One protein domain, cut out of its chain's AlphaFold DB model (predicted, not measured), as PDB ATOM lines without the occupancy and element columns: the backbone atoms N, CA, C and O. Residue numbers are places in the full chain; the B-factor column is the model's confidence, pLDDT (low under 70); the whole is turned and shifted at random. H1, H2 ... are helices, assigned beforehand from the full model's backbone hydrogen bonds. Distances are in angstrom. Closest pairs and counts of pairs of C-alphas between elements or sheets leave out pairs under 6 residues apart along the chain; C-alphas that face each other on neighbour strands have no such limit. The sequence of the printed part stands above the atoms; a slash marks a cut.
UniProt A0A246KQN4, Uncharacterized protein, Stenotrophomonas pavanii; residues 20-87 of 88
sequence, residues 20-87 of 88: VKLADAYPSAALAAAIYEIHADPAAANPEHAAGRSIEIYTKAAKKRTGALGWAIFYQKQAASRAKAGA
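AT A GLANCE: This is residues 20 to 87 of the 88 residues of an uncharacterized protein of Stenotrophomonas pavanii (UniProt A0A246KQN4). A long helix, H4, runs along the longest axis with the shorter H2 side by side with it, running the opposite way, and the short H1 packs crosswise on the middle part of H4. At one end residues 41 to 59, with the four-residue H3 among them, form a small looped head, and at the other end residues 78 to 87 stick out. The printed part has 68 residues with four named helices, H1, H2, H3 and H4 in chain order, and no named strand; the class is all helix. The whole is loose, with a radius of gyration of the C-alphas of 15.2 A, and is a rod spanning 54 by 19 by 15 A.

IN THESE COORDINATES: H1 is residues 20 to 25, beginning at C-alpha 20 at (165.939, 170.465, 200.985), and is 8.7 A long. H2 is residues 28 to 40, 18.5 A long. H3 is residues 47 to 50, 5.2 A long. H4 is residues 60 to 85, 37.1 A long from C-alpha 60 at (155.398, 168.016, 218.328) to C-alpha 85 at (159.954, 163.765, 181.743).

HOW THE PARTS SIT: H1 touches H4, which touches it with residues 68 to 76 alone; the closest C-alphas, of Ala 23 and Ala 72, are 4.3 A apart, and the lines are about perpendicular at 75 degrees. H1 and H2 are close but not clearly touching, with the closest C-alphas, of Leu 22 and Leu 31, 7.9 A apart; at 72 degrees they are only just about perpendicular. H2 touches H4 at a shallow tilt of 19 degrees, opposite ways, closest at the C-alphas of Ser 28 and Ile 73, 5.5 A apart. H3 touches no helix. In H1, H2 and H4 every O i to N i+4 pair is within hydrogen-bond range; H3 is too short for such a pair.

THE WHOLE: The two C-alphas farthest apart, of Ala 51 and Ala 87, are 53.6 A apart. The printed part has no cut. The link from H1 to H2 is tight, and those from H2 to H3 and from H3 to H4 are short. The mean pLDDT of the printed part is 90.3, with residues 86 to 87 under 70.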
ATOM      1  N   VAL A  20     165.140 170.327 202.212       90.06
ATOM      2  CA  VAL A  20     165.939 170.465 200.985       90.06
ATOM      3  C   VAL A  20     167.352 169.961 201.246       90.06
ATOM      4  O   VAL A  20     167.828 169.064 200.558       90.06
ATOM      5  N   LYS A  21     167.983 170.437 202.326       90.38
ATOM      6  CA  LYS A  21     169.328 169.986 202.707       90.38
ATOM      7  C   LYS A  21     169.372 168.490 203.009       90.38
ATOM      8  O   LYS A  21     170.344 167.825 202.673       90.38
ATOM      9  N   LEU A  22     168.323 167.954 203.636       91.44
ATOM     10  CA  LEU A  22     168.202 166.520 203.903       91.44
ATOM     11  C   LEU A  22     168.057 165.703 202.610       91.44
ATOM     12  O   LEU A  22     168.643 164.626 202.521       91.44
ATOM     13  N   ALA A  23     167.315 166.210 201.619       91.81
ATOM     14  CA  ALA A  23     167.161 165.560 200.319       91.81
ATOM     15  C   ALA A  23     168.482 165.497 199.541       91.81
ATOM     16  O   ALA A  23     168.740 164.502 198.868       91.81
ATOM     17  N   ASP A  24     169.320 166.524 199.647       89.19
ATOM     18  CA  ASP A  24     170.605 166.560 198.945       89.19
ATOM     19  C   ASP A  24     171.681 165.726 199.660       89.19
ATOM     20  O   ASP A  24     172.543 165.130 199.016       89.19
ATOM     21  N   ALA A  25     171.637 165.665 200.994       89.62
ATOM     22  CA  ALA A  25     172.687 165.037 201.794       89.62
ATOM     23  C   ALA A  25     172.528 163.521 201.988       89.62
ATOM     24  O   ALA A  25     173.534 162.823 202.144       89.62
ATOM     25  N   TYR A  26     171.293 163.004 202.012       90.12
ATOM     26  CA  TYR A  26     171.022 161.613 202.386       90.12
ATOM     27  C   TYR A  26     170.203 160.863 201.337       90.12
ATOM     28  O   TYR A  26     169.253 161.411 200.785       90.12
ATOM     29  N   PRO A  27     170.485 159.570 201.100       91.69
ATOM     30  CA  PRO A  27     169.644 158.750 200.238       91.69
ATOM     31  C   PRO A  27     168.258 158.519 200.861       91.69
ATOM     32  O   PRO A  27     168.122 158.424 202.083       91.69
ATOM     33  N   SER A  28     167.233 158.333 200.022       91.69
ATOM     34  CA  SER A  28     165.846 158.063 200.453       91.69
ATOM     35  C   SER A  28     165.726 156.916 201.458       91.69
ATOM     36  O   SER A  28     164.917 156.993 202.380       91.69
ATOM     37  N   ALA A  29     166.547 155.872 201.309       93.06
ATOM     38  CA  ALA A  29     166.590 154.740 202.229       93.06
ATOM     39  C   ALA A  29     167.030 155.148 203.647       93.06
ATOM     40  O   ALA A  29     166.401 154.732 204.616       93.06
ATOM     41  N   ALA A  30     168.047 156.009 203.772       91.88
ATOM     42  CA  ALA A  30     168.495 156.523 205.067       91.88
ATOM     43  C   ALA A  30     167.450 157.462 205.686       91.88
ATOM     44  O   ALA A  30     167.155 157.365 206.872       91.88
ATOM     45  N   LEU A  31     166.814 158.313 204.873       92.81
ATOM     46  CA  LEU A  31     165.723 159.183 205.326       92.81
ATOM     47  C   LEU A  31     164.522 158.375 205.849       92.81
ATOM     48  O   LEU A  31     163.915 158.748 206.851       92.81
ATOM     49  N   ALA A  32     164.187 157.257 205.200       94.38
ATOM     50  CA  ALA A  32     163.127 156.357 205.647       94.38
ATOM     51  C   ALA A  32     163.508 155.598 206.930       94.38
ATOM     52  O   ALA A  32     162.683 155.496 207.840       94.38
ATOM     53  N   ALA A  33     164.753 155.121 207.032       94.12
ATOM     54  CA  ALA A  33     165.275 154.503 208.251       94.12
ATOM     55  C   ALA A  33     165.224 155.480 209.437       94.12
ATOM     56  O   ALA A  33     164.736 155.119 210.503       94.12
ATOM     57  N   ALA A  34     165.585 156.747 209.223       92.25
ATOM     58  CA  ALA A  34     165.505 157.788 210.242       92.25
ATOM     59  C   ALA A  34     164.073 158.018 210.752       92.25
ATOM     60  O   ALA A  34     163.867 158.234 211.944       92.25
ATOM     61  N   ILE A  35     163.062 157.955 209.874       93.88
ATOM     62  CA  ILE A  35     161.650 158.038 210.290       93.88
ATOM     63  C   ILE A  35     161.293 156.854 211.194       93.88
ATOM     64  O   ILE A  35     160.657 157.051 212.229       93.88
ATOM     65  N   TYR A  36     161.700 155.642 210.812       94.31
ATOM     66  CA  TYR A  36     161.459 154.440 211.609       94.31
ATOM     67  C   TYR A  36     162.130 154.531 212.984       94.31
ATOM     68  O   TYR A  36     161.475 154.304 213.997       94.31
ATOM     69  N   GLU A  37     163.396 154.945 213.028       92.94
ATOM     70  CA  GLU A  37     164.165 155.140 214.261       92.94
ATOM     71  C   GLU A  37     163.506 156.175 215.186       92.94
ATOM     72  O   GLU A  37     163.375 155.925 216.381       92.94
ATOM     73  N   ILE A  38     163.007 157.299 214.649       92.00
ATOM     74  CA  ILE A  38     162.270 158.294 215.448       92.00
ATOM     75  C   ILE A  38     160.973 157.704 216.004       92.00
ATOM     76  O   ILE A  38     160.648 157.957 217.156       92.00
ATOM     77  N   HIS A  39     160.212 156.945 215.216       92.06
ATOM     78  CA  HIS A  39     158.977 156.328 215.710       92.06
ATOM     79  C   HIS A  39     159.232 155.212 216.731       92.06
ATOM     80  O   HIS A  39     158.371 154.960 217.571       92.06
ATOM     81  N   ALA A  40     160.392 154.555 216.665       91.56
ATOM     82  CA  ALA A  40     160.802 153.534 217.619       91.56
ATOM     83  C   ALA A  40     161.324 154.119 218.945       91.56
ATOM     84  O   ALA A  40     161.349 153.402 219.945       91.56
ATOM     85  N   ASP A  41     161.721 155.397 218.980       90.12
ATOM     86  CA  ASP A  41     162.158 156.078 220.202       90.12
ATOM     87  C   ASP A  41     160.959 156.305 221.151       90.12
ATOM     88  O   ASP A  41     160.027 157.042 220.807       90.12
ATOM     89  N   PRO A  42     160.969 155.754 222.381       90.19
ATOM     90  CA  PRO A  42     159.918 156.009 223.367       90.19
ATOM     91  C   PRO A  42     159.719 157.499 223.680       90.19
ATOM     92  O   PRO A  42     158.611 157.917 224.016       90.19
ATOM     93  N   ALA A  43     160.757 158.330 223.541       89.56
ATOM     94  CA  ALA A  43     160.674 159.775 223.740       89.56
ATOM     95  C   ALA A  43     159.889 160.496 222.625       89.56
ATOM     96  O   ALA A  43     159.523 161.666 222.777       89.56
ATOM     97  N   ALA A  44     159.615 159.823 221.503       90.94
ATOM     98  CA  ALA A  44     158.762 160.344 220.441       90.94
ATOM     99  C   ALA A  44     157.276 160.216 220.765       90.94
ATOM    100  O   ALA A  44     156.488 160.990 220.214       90.94
ATOM    101  N   ALA A  45     156.890 159.296 221.652       93.00
ATOM    102  CA  ALA A  45     155.507 159.121 222.071       93.00
ATOM    103  C   ALA A  45     155.021 160.332 222.879       93.00
ATOM    104  O   ALA A  45     155.721 160.861 223.745       93.00
ATOM    105  N   ASN A  46     153.804 160.793 222.594       91.69
ATOM    106  CA  ASN A  46     153.195 161.880 223.344       91.69
ATOM    107  C   ASN A  46     152.540 161.343 224.633       91.69
ATOM    108  O   ASN A  46     151.536 160.632 224.542       91.69
ATOM    109  N   PRO A  47     153.016 161.715 225.835       90.62
ATOM    110  CA  PRO A  47     152.399 161.259 227.081       90.62
ATOM    111  C   PRO A  47     150.952 161.755 227.238       90.62
ATOM    112  O   PRO A  47     150.122 161.069 227.830       90.62
ATOM    113  N   GLU A  48     150.609 162.907 226.651       92.00
ATOM    114  CA  GLU A  48     149.247 163.453 226.691       92.00
ATOM    115  C   GLU A  48     148.255 162.620 225.872       92.00
ATOM    116  O   GLU A  48     147.061 162.613 226.167       92.00
ATOM    117  N   HIS A  49     148.739 161.900 224.857       91.75
ATOM    118  CA  HIS A  49     147.914 160.970 224.094       91.75
ATOM    119  C   HIS A  49     147.558 159.735 224.921       91.75
ATOM    120  O   HIS A  49     146.390 159.362 224.985       91.75
ATOM    121  N   ALA A  50     148.536 159.167 225.633       88.19
ATOM    122  CA  ALA A  50     148.306 158.046 226.546       88.19
ATOM    123  C   ALA A  50     147.329 158.405 227.683       88.19
ATOM    124  O   ALA A  50     146.569 157.557 228.138       88.19
ATOM    125  N   ALA A  51     147.309 159.673 228.106       91.38
ATOM    126  CA  ALA A  51     146.366 160.193 229.095       91.38
ATOM    127  C   ALA A  51     144.969 160.533 228.526       91.38
ATOM    128  O   ALA A  51     144.124 161.036 229.264       91.38
ATOM    129  N   GLY A  52     144.720 160.331 227.224       91.94
ATOM    130  CA  GLY A  52     143.451 160.683 226.572       91.94
ATOM    131  C   GLY A  52     143.213 162.190 226.412       91.94
ATOM    132  O   GLY A  52     142.098 162.612 226.117       91.94
ATOM    133  N   ARG A  53     144.248 163.020 226.602       94.81
ATOM    134  CA  ARG A  53     144.172 164.492 226.555       94.81
ATOM    135  C   ARG A  53     144.617 165.082 225.217       94.81
ATOM    136  O   ARG A  53     144.499 166.286 225.001       94.81
ATOM    137  N   SER A  54     145.134 164.254 224.311       92.94
ATOM    138  CA  SER A  54     145.574 164.666 222.978       92.94
ATOM    139  C   SER A  54     145.287 163.593 221.932       92.94
ATOM    140  O   SER A  54     145.447 162.402 222.186       92.94
ATOM    141  N   ILE A  55     144.924 164.017 220.721       93.25
ATOM    142  CA  ILE A  55     144.826 163.136 219.546       93.25
ATOM    143  C   ILE A  55     146.194 162.867 218.897       93.25
ATOM    144  O   ILE A  55     146.315 162.006 218.030       93.25
ATOM    145  N   GLU A  56     147.228 163.631 219.262       91.25
ATOM    146  CA  GLU A  56     148.544 163.522 218.638       91.25
ATOM    147  C   GLU A  56     149.330 162.362 219.247       91.25
ATOM    148  O   GLU A  56     149.822 162.488 220.361       91.25
ATOM    149  N   ILE A  57     149.506 161.273 218.494       92.81
ATOM    150  CA  ILE A  57     150.243 160.070 218.932       92.81
ATOM    151  C   ILE A  57     151.702 160.395 219.295       92.81
ATOM    152  O   ILE A  57     152.240 159.893 220.282       92.81
ATOM    153  N   TYR A  58     152.334 161.267 218.510       93.75
ATOM    154  CA  TYR A  58     153.735 161.649 218.665       93.75
ATOM    155  C   TYR A  58     153.884 163.080 219.168       93.75
ATOM    156  O   TYR A  58     153.046 163.944 218.902       93.75
ATOM    157  N   THR A  59     154.992 163.357 219.853       93.81
ATOM    158  CA  THR A  59     155.334 164.709 220.298       93.81
ATOM    159  C   THR A  59     155.460 165.669 219.110       93.81
ATOM    160  O   THR A  59     155.848 165.292 218.001       93.81
ATOM    161  N   LYS A  60     155.208 166.964 219.347       91.88
ATOM    162  CA  LYS A  60     155.398 168.016 218.328       91.88
ATOM    163  C   LYS A  60     156.808 168.005 217.729       91.88
ATOM    164  O   LYS A  60     156.975 168.260 216.538       91.88
ATOM    165  N   ALA A  61     157.815 167.698 218.549       90.12
ATOM    166  CA  ALA A  61     159.195 167.576 218.104       90.12
ATOM    167  C   ALA A  61     159.360 166.413 217.114       90.12
ATOM    168  O   ALA A  61     159.878 166.640 216.024       90.12
ATOM    169  N   ALA A  62     158.862 165.214 217.439       91.75
ATOM    170  CA  ALA A  62     158.906 164.062 216.537       91.75
ATOM    171  C   ALA A  62     158.196 164.359 215.209       91.75
ATOM    172  O   ALA A  62     158.794 164.184 214.150       91.75
ATOM    173  N   LYS A  63     156.983 164.932 215.260       93.06
ATOM    174  CA  LYS A  63     156.220 165.333 214.063       93.06
ATOM    175  C   LYS A  63     156.992 166.295 213.159       93.06
ATOM    176  O   LYS A  63     156.993 166.131 211.942       93.06
ATOM    177  N   LYS A  64     157.652 167.305 213.737       91.25
ATOM    178  CA  LYS A  64     158.453 168.268 212.965       91.25
ATOM    179  C   LYS A  64     159.602 167.573 212.231       91.25
ATOM    180  O   LYS A  64     159.849 167.871 211.065       91.25
ATOM    181  N   ARG A  65     160.290 166.651 212.907       91.38
ATOM    182  CA  ARG A  65     161.442 165.921 212.361       91.38
ATOM    183  C   ARG A  65     161.029 164.962 211.246       91.38
ATOM    184  O   ARG A  65     161.571 165.039 210.149       91.38
ATOM    185  N   THR A  66     160.025 164.120 211.490       93.44
ATOM    186  CA  THR A  66     159.531 163.164 210.487       93.44
ATOM    187  C   THR A  66     158.860 163.860 209.307       93.44
ATOM    188  O   THR A  66     159.006 163.405 208.175       93.44
ATOM    189  N   GLY A  67     158.221 165.013 209.526       94.44
ATOM    190  CA  GLY A  67     157.715 165.868 208.453       94.44
ATOM    191  C   GLY A  67     158.819 166.370 207.519       94.44
ATOM    192  O   GLY A  67     158.673 166.279 206.303       94.44
ATOM    193  N   ALA A  68     159.945 166.842 208.066       93.62
ATOM    194  CA  ALA A  68     161.086 167.279 207.256       93.62
ATOM    195  C   ALA A  68     161.679 166.127 206.426       93.62
ATOM    196  O   ALA A  68     161.946 166.295 205.239       93.62
ATOM    197  N   LEU A  69     161.814 164.939 207.029       94.00
ATOM    198  CA  LEU A  69     162.276 163.728 206.340       94.00
ATOM    199  C   LEU A  69     161.309 163.291 205.226       94.00
ATOM    200  O   LEU A  69     161.743 162.946 204.128       94.00
ATOM    201  N   GLY A  70     159.998 163.352 205.474       95.25
ATOM    202  CA  GLY A  70     158.976 163.042 204.472       95.25
ATOM    203  C   GLY A  70     159.032 163.984 203.267       95.25
ATOM    204  O   GLY A  70     158.989 163.527 202.123       95.25
ATOM    205  N   TRP A  71     159.204 165.287 203.509       96.38
ATOM    206  CA  TRP A  71     159.404 166.272 202.443       96.38
ATOM    207  C   TRP A  71     160.708 166.053 201.675       96.38
ATOM    208  O   TRP A  71     160.706 166.160 200.452       96.38
ATOM    209  N   ALA A  72     161.791 165.677 202.358       94.44
ATOM    210  CA  ALA A  72     163.058 165.364 201.705       94.44
ATOM    211  C   ALA A  72     162.911 164.202 200.705       94.44
ATOM    212  O   ALA A  72     163.302 164.312 199.540       94.44
ATOM    213  N   ILE A  73     162.248 163.116 201.119       95.00
ATOM    214  CA  ILE A  73     161.931 161.977 200.242       95.00
ATOM    215  C   ILE A  73     161.031 162.416 199.078       95.00
ATOM    216  O   ILE A  73     161.230 161.989 197.937       95.00
ATOM    217  N   PHE A  74     160.034 163.264 199.343       95.44
ATOM    218  CA  PHE A  74     159.154 163.796 198.306       95.44
ATOM    219  C   PHE A  74     159.932 164.597 197.251       95.44
ATOM    220  O   PHE A  74     159.738 164.365 196.056       95.44
ATOM    221  N   TYR A  75     160.848 165.479 197.663       93.62
ATOM    222  CA  TYR A  75     161.674 166.262 196.741       93.62
ATOM    223  C   TYR A  75     162.565 165.379 195.868       93.62
ATOM    224  O   TYR A  75     162.609 165.588 194.655       93.62
ATOM    225  N   GLN A  76     163.170 164.329 196.431       91.94
ATOM    226  CA  GLN A  76     163.936 163.358 195.642       91.94
ATOM    227  C   GLN A  76     163.073 162.672 194.574       91.94
ATOM    228  O   GLN A  76     163.473 162.568 193.411       91.94
ATOM    229  N   LYS A  77     161.856 162.240 194.933       91.31
ATOM    230  CA  LYS A  77     160.919 161.621 193.979       91.31
ATOM    231  C   LYS A  77     160.474 162.596 192.892       91.31
ATOM    232  O   LYS A  77     160.376 162.209 191.726       91.31
ATOM    233  N   GLN A  78     160.219 163.852 193.250       92.25
ATOM    234  CA  GLN A  78     159.829 164.884 192.294       92.25
ATOM    235  C   GLN A  78     160.967 165.200 191.311       92.25
ATOM    236  O   GLN A  78     160.715 165.277 190.108       92.25
ATOM    237  N   ALA A  79     162.206 165.324 191.794       85.62
ATOM    238  CA  ALA A  79     163.383 165.534 190.952       85.62
ATOM    239  C   ALA A  79     163.585 164.375 189.962       85.62
ATOM    240  O   ALA A  79     163.738 164.606 188.762       85.62
ATOM    241  N   ALA A  80     163.473 163.128 190.432       83.50
ATOM    242  CA  ALA A  80     163.562 161.944 189.578       83.50
ATOM    243  C   ALA A  80     162.456 161.896 188.508       83.50
ATOM    244  O   ALA A  80     162.713 161.504 187.371       83.50
ATOM    245  N   SER A  81     161.229 162.308 188.848       86.19
ATOM    246  CA  SER A  81     160.117 162.390 187.892       86.19
ATOM    247  C   SER A  81     160.382 163.424 186.791       86.19
ATOM    248  O   SER A  81     160.230 163.124 185.608       86.19
ATOM    249  N   ARG A  82     160.867 164.619 187.159       82.75
ATOM    250  CA  ARG A  82     161.219 165.675 186.194       82.75
ATOM    251  C   ARG A  82     162.358 165.260 185.266       82.75
ATOM    252  O   ARG A  82     162.271 165.502 184.069       82.75
ATOM    253  N   ALA A  83     163.384 164.597 185.802       81.56
ATOM    254  CA  ALA A  83     164.492 164.080 185.001       81.56
ATOM    255  C   ALA A  83     164.021 163.059 183.951       81.56
ATOM    256  O   ALA A  83     164.505 163.072 182.826       81.56
ATOM    257  N   LYS A  84     163.033 162.217 184.289       75.56
ATOM    258  CA  LYS A  84     162.420 161.278 183.336       75.56
ATOM    259  C   LYS A  84     161.556 161.975 182.282       75.56
ATOM    260  O   LYS A  84     161.564 161.550 181.139       75.56
ATOM    261  N   ALA A  85     160.829 163.029 182.657       71.69
ATOM    262  CA  ALA A  85     159.954 163.765 181.743       71.69
ATOM    263  C   ALA A  85     160.713 164.644 180.732       71.69
ATOM    264  O   ALA A  85     160.214 164.858 179.639       71.69
ATOM    265  N   GLY A  86     161.899 165.153 181.086       67.06
ATOM    266  CA  GLY A  86     162.748 165.935 180.175       67.06
ATOM    267  C   GLY A  86     163.679 165.100 179.289       67.06
ATOM    268  O   GLY A  86     164.375 165.664 178.453       67.06
ATOM    269  N   ALA A  87     163.727 163.781 179.499       60.22
ATOM    270  CA  ALA A  87     164.505 162.838 178.694       60.22
ATOM    271  C   ALA A  87     163.662 162.124 177.614       60.22
ATOM    272  O   ALA A  87     164.184 161.240 176.935       60.22
TER     273      ALA A  87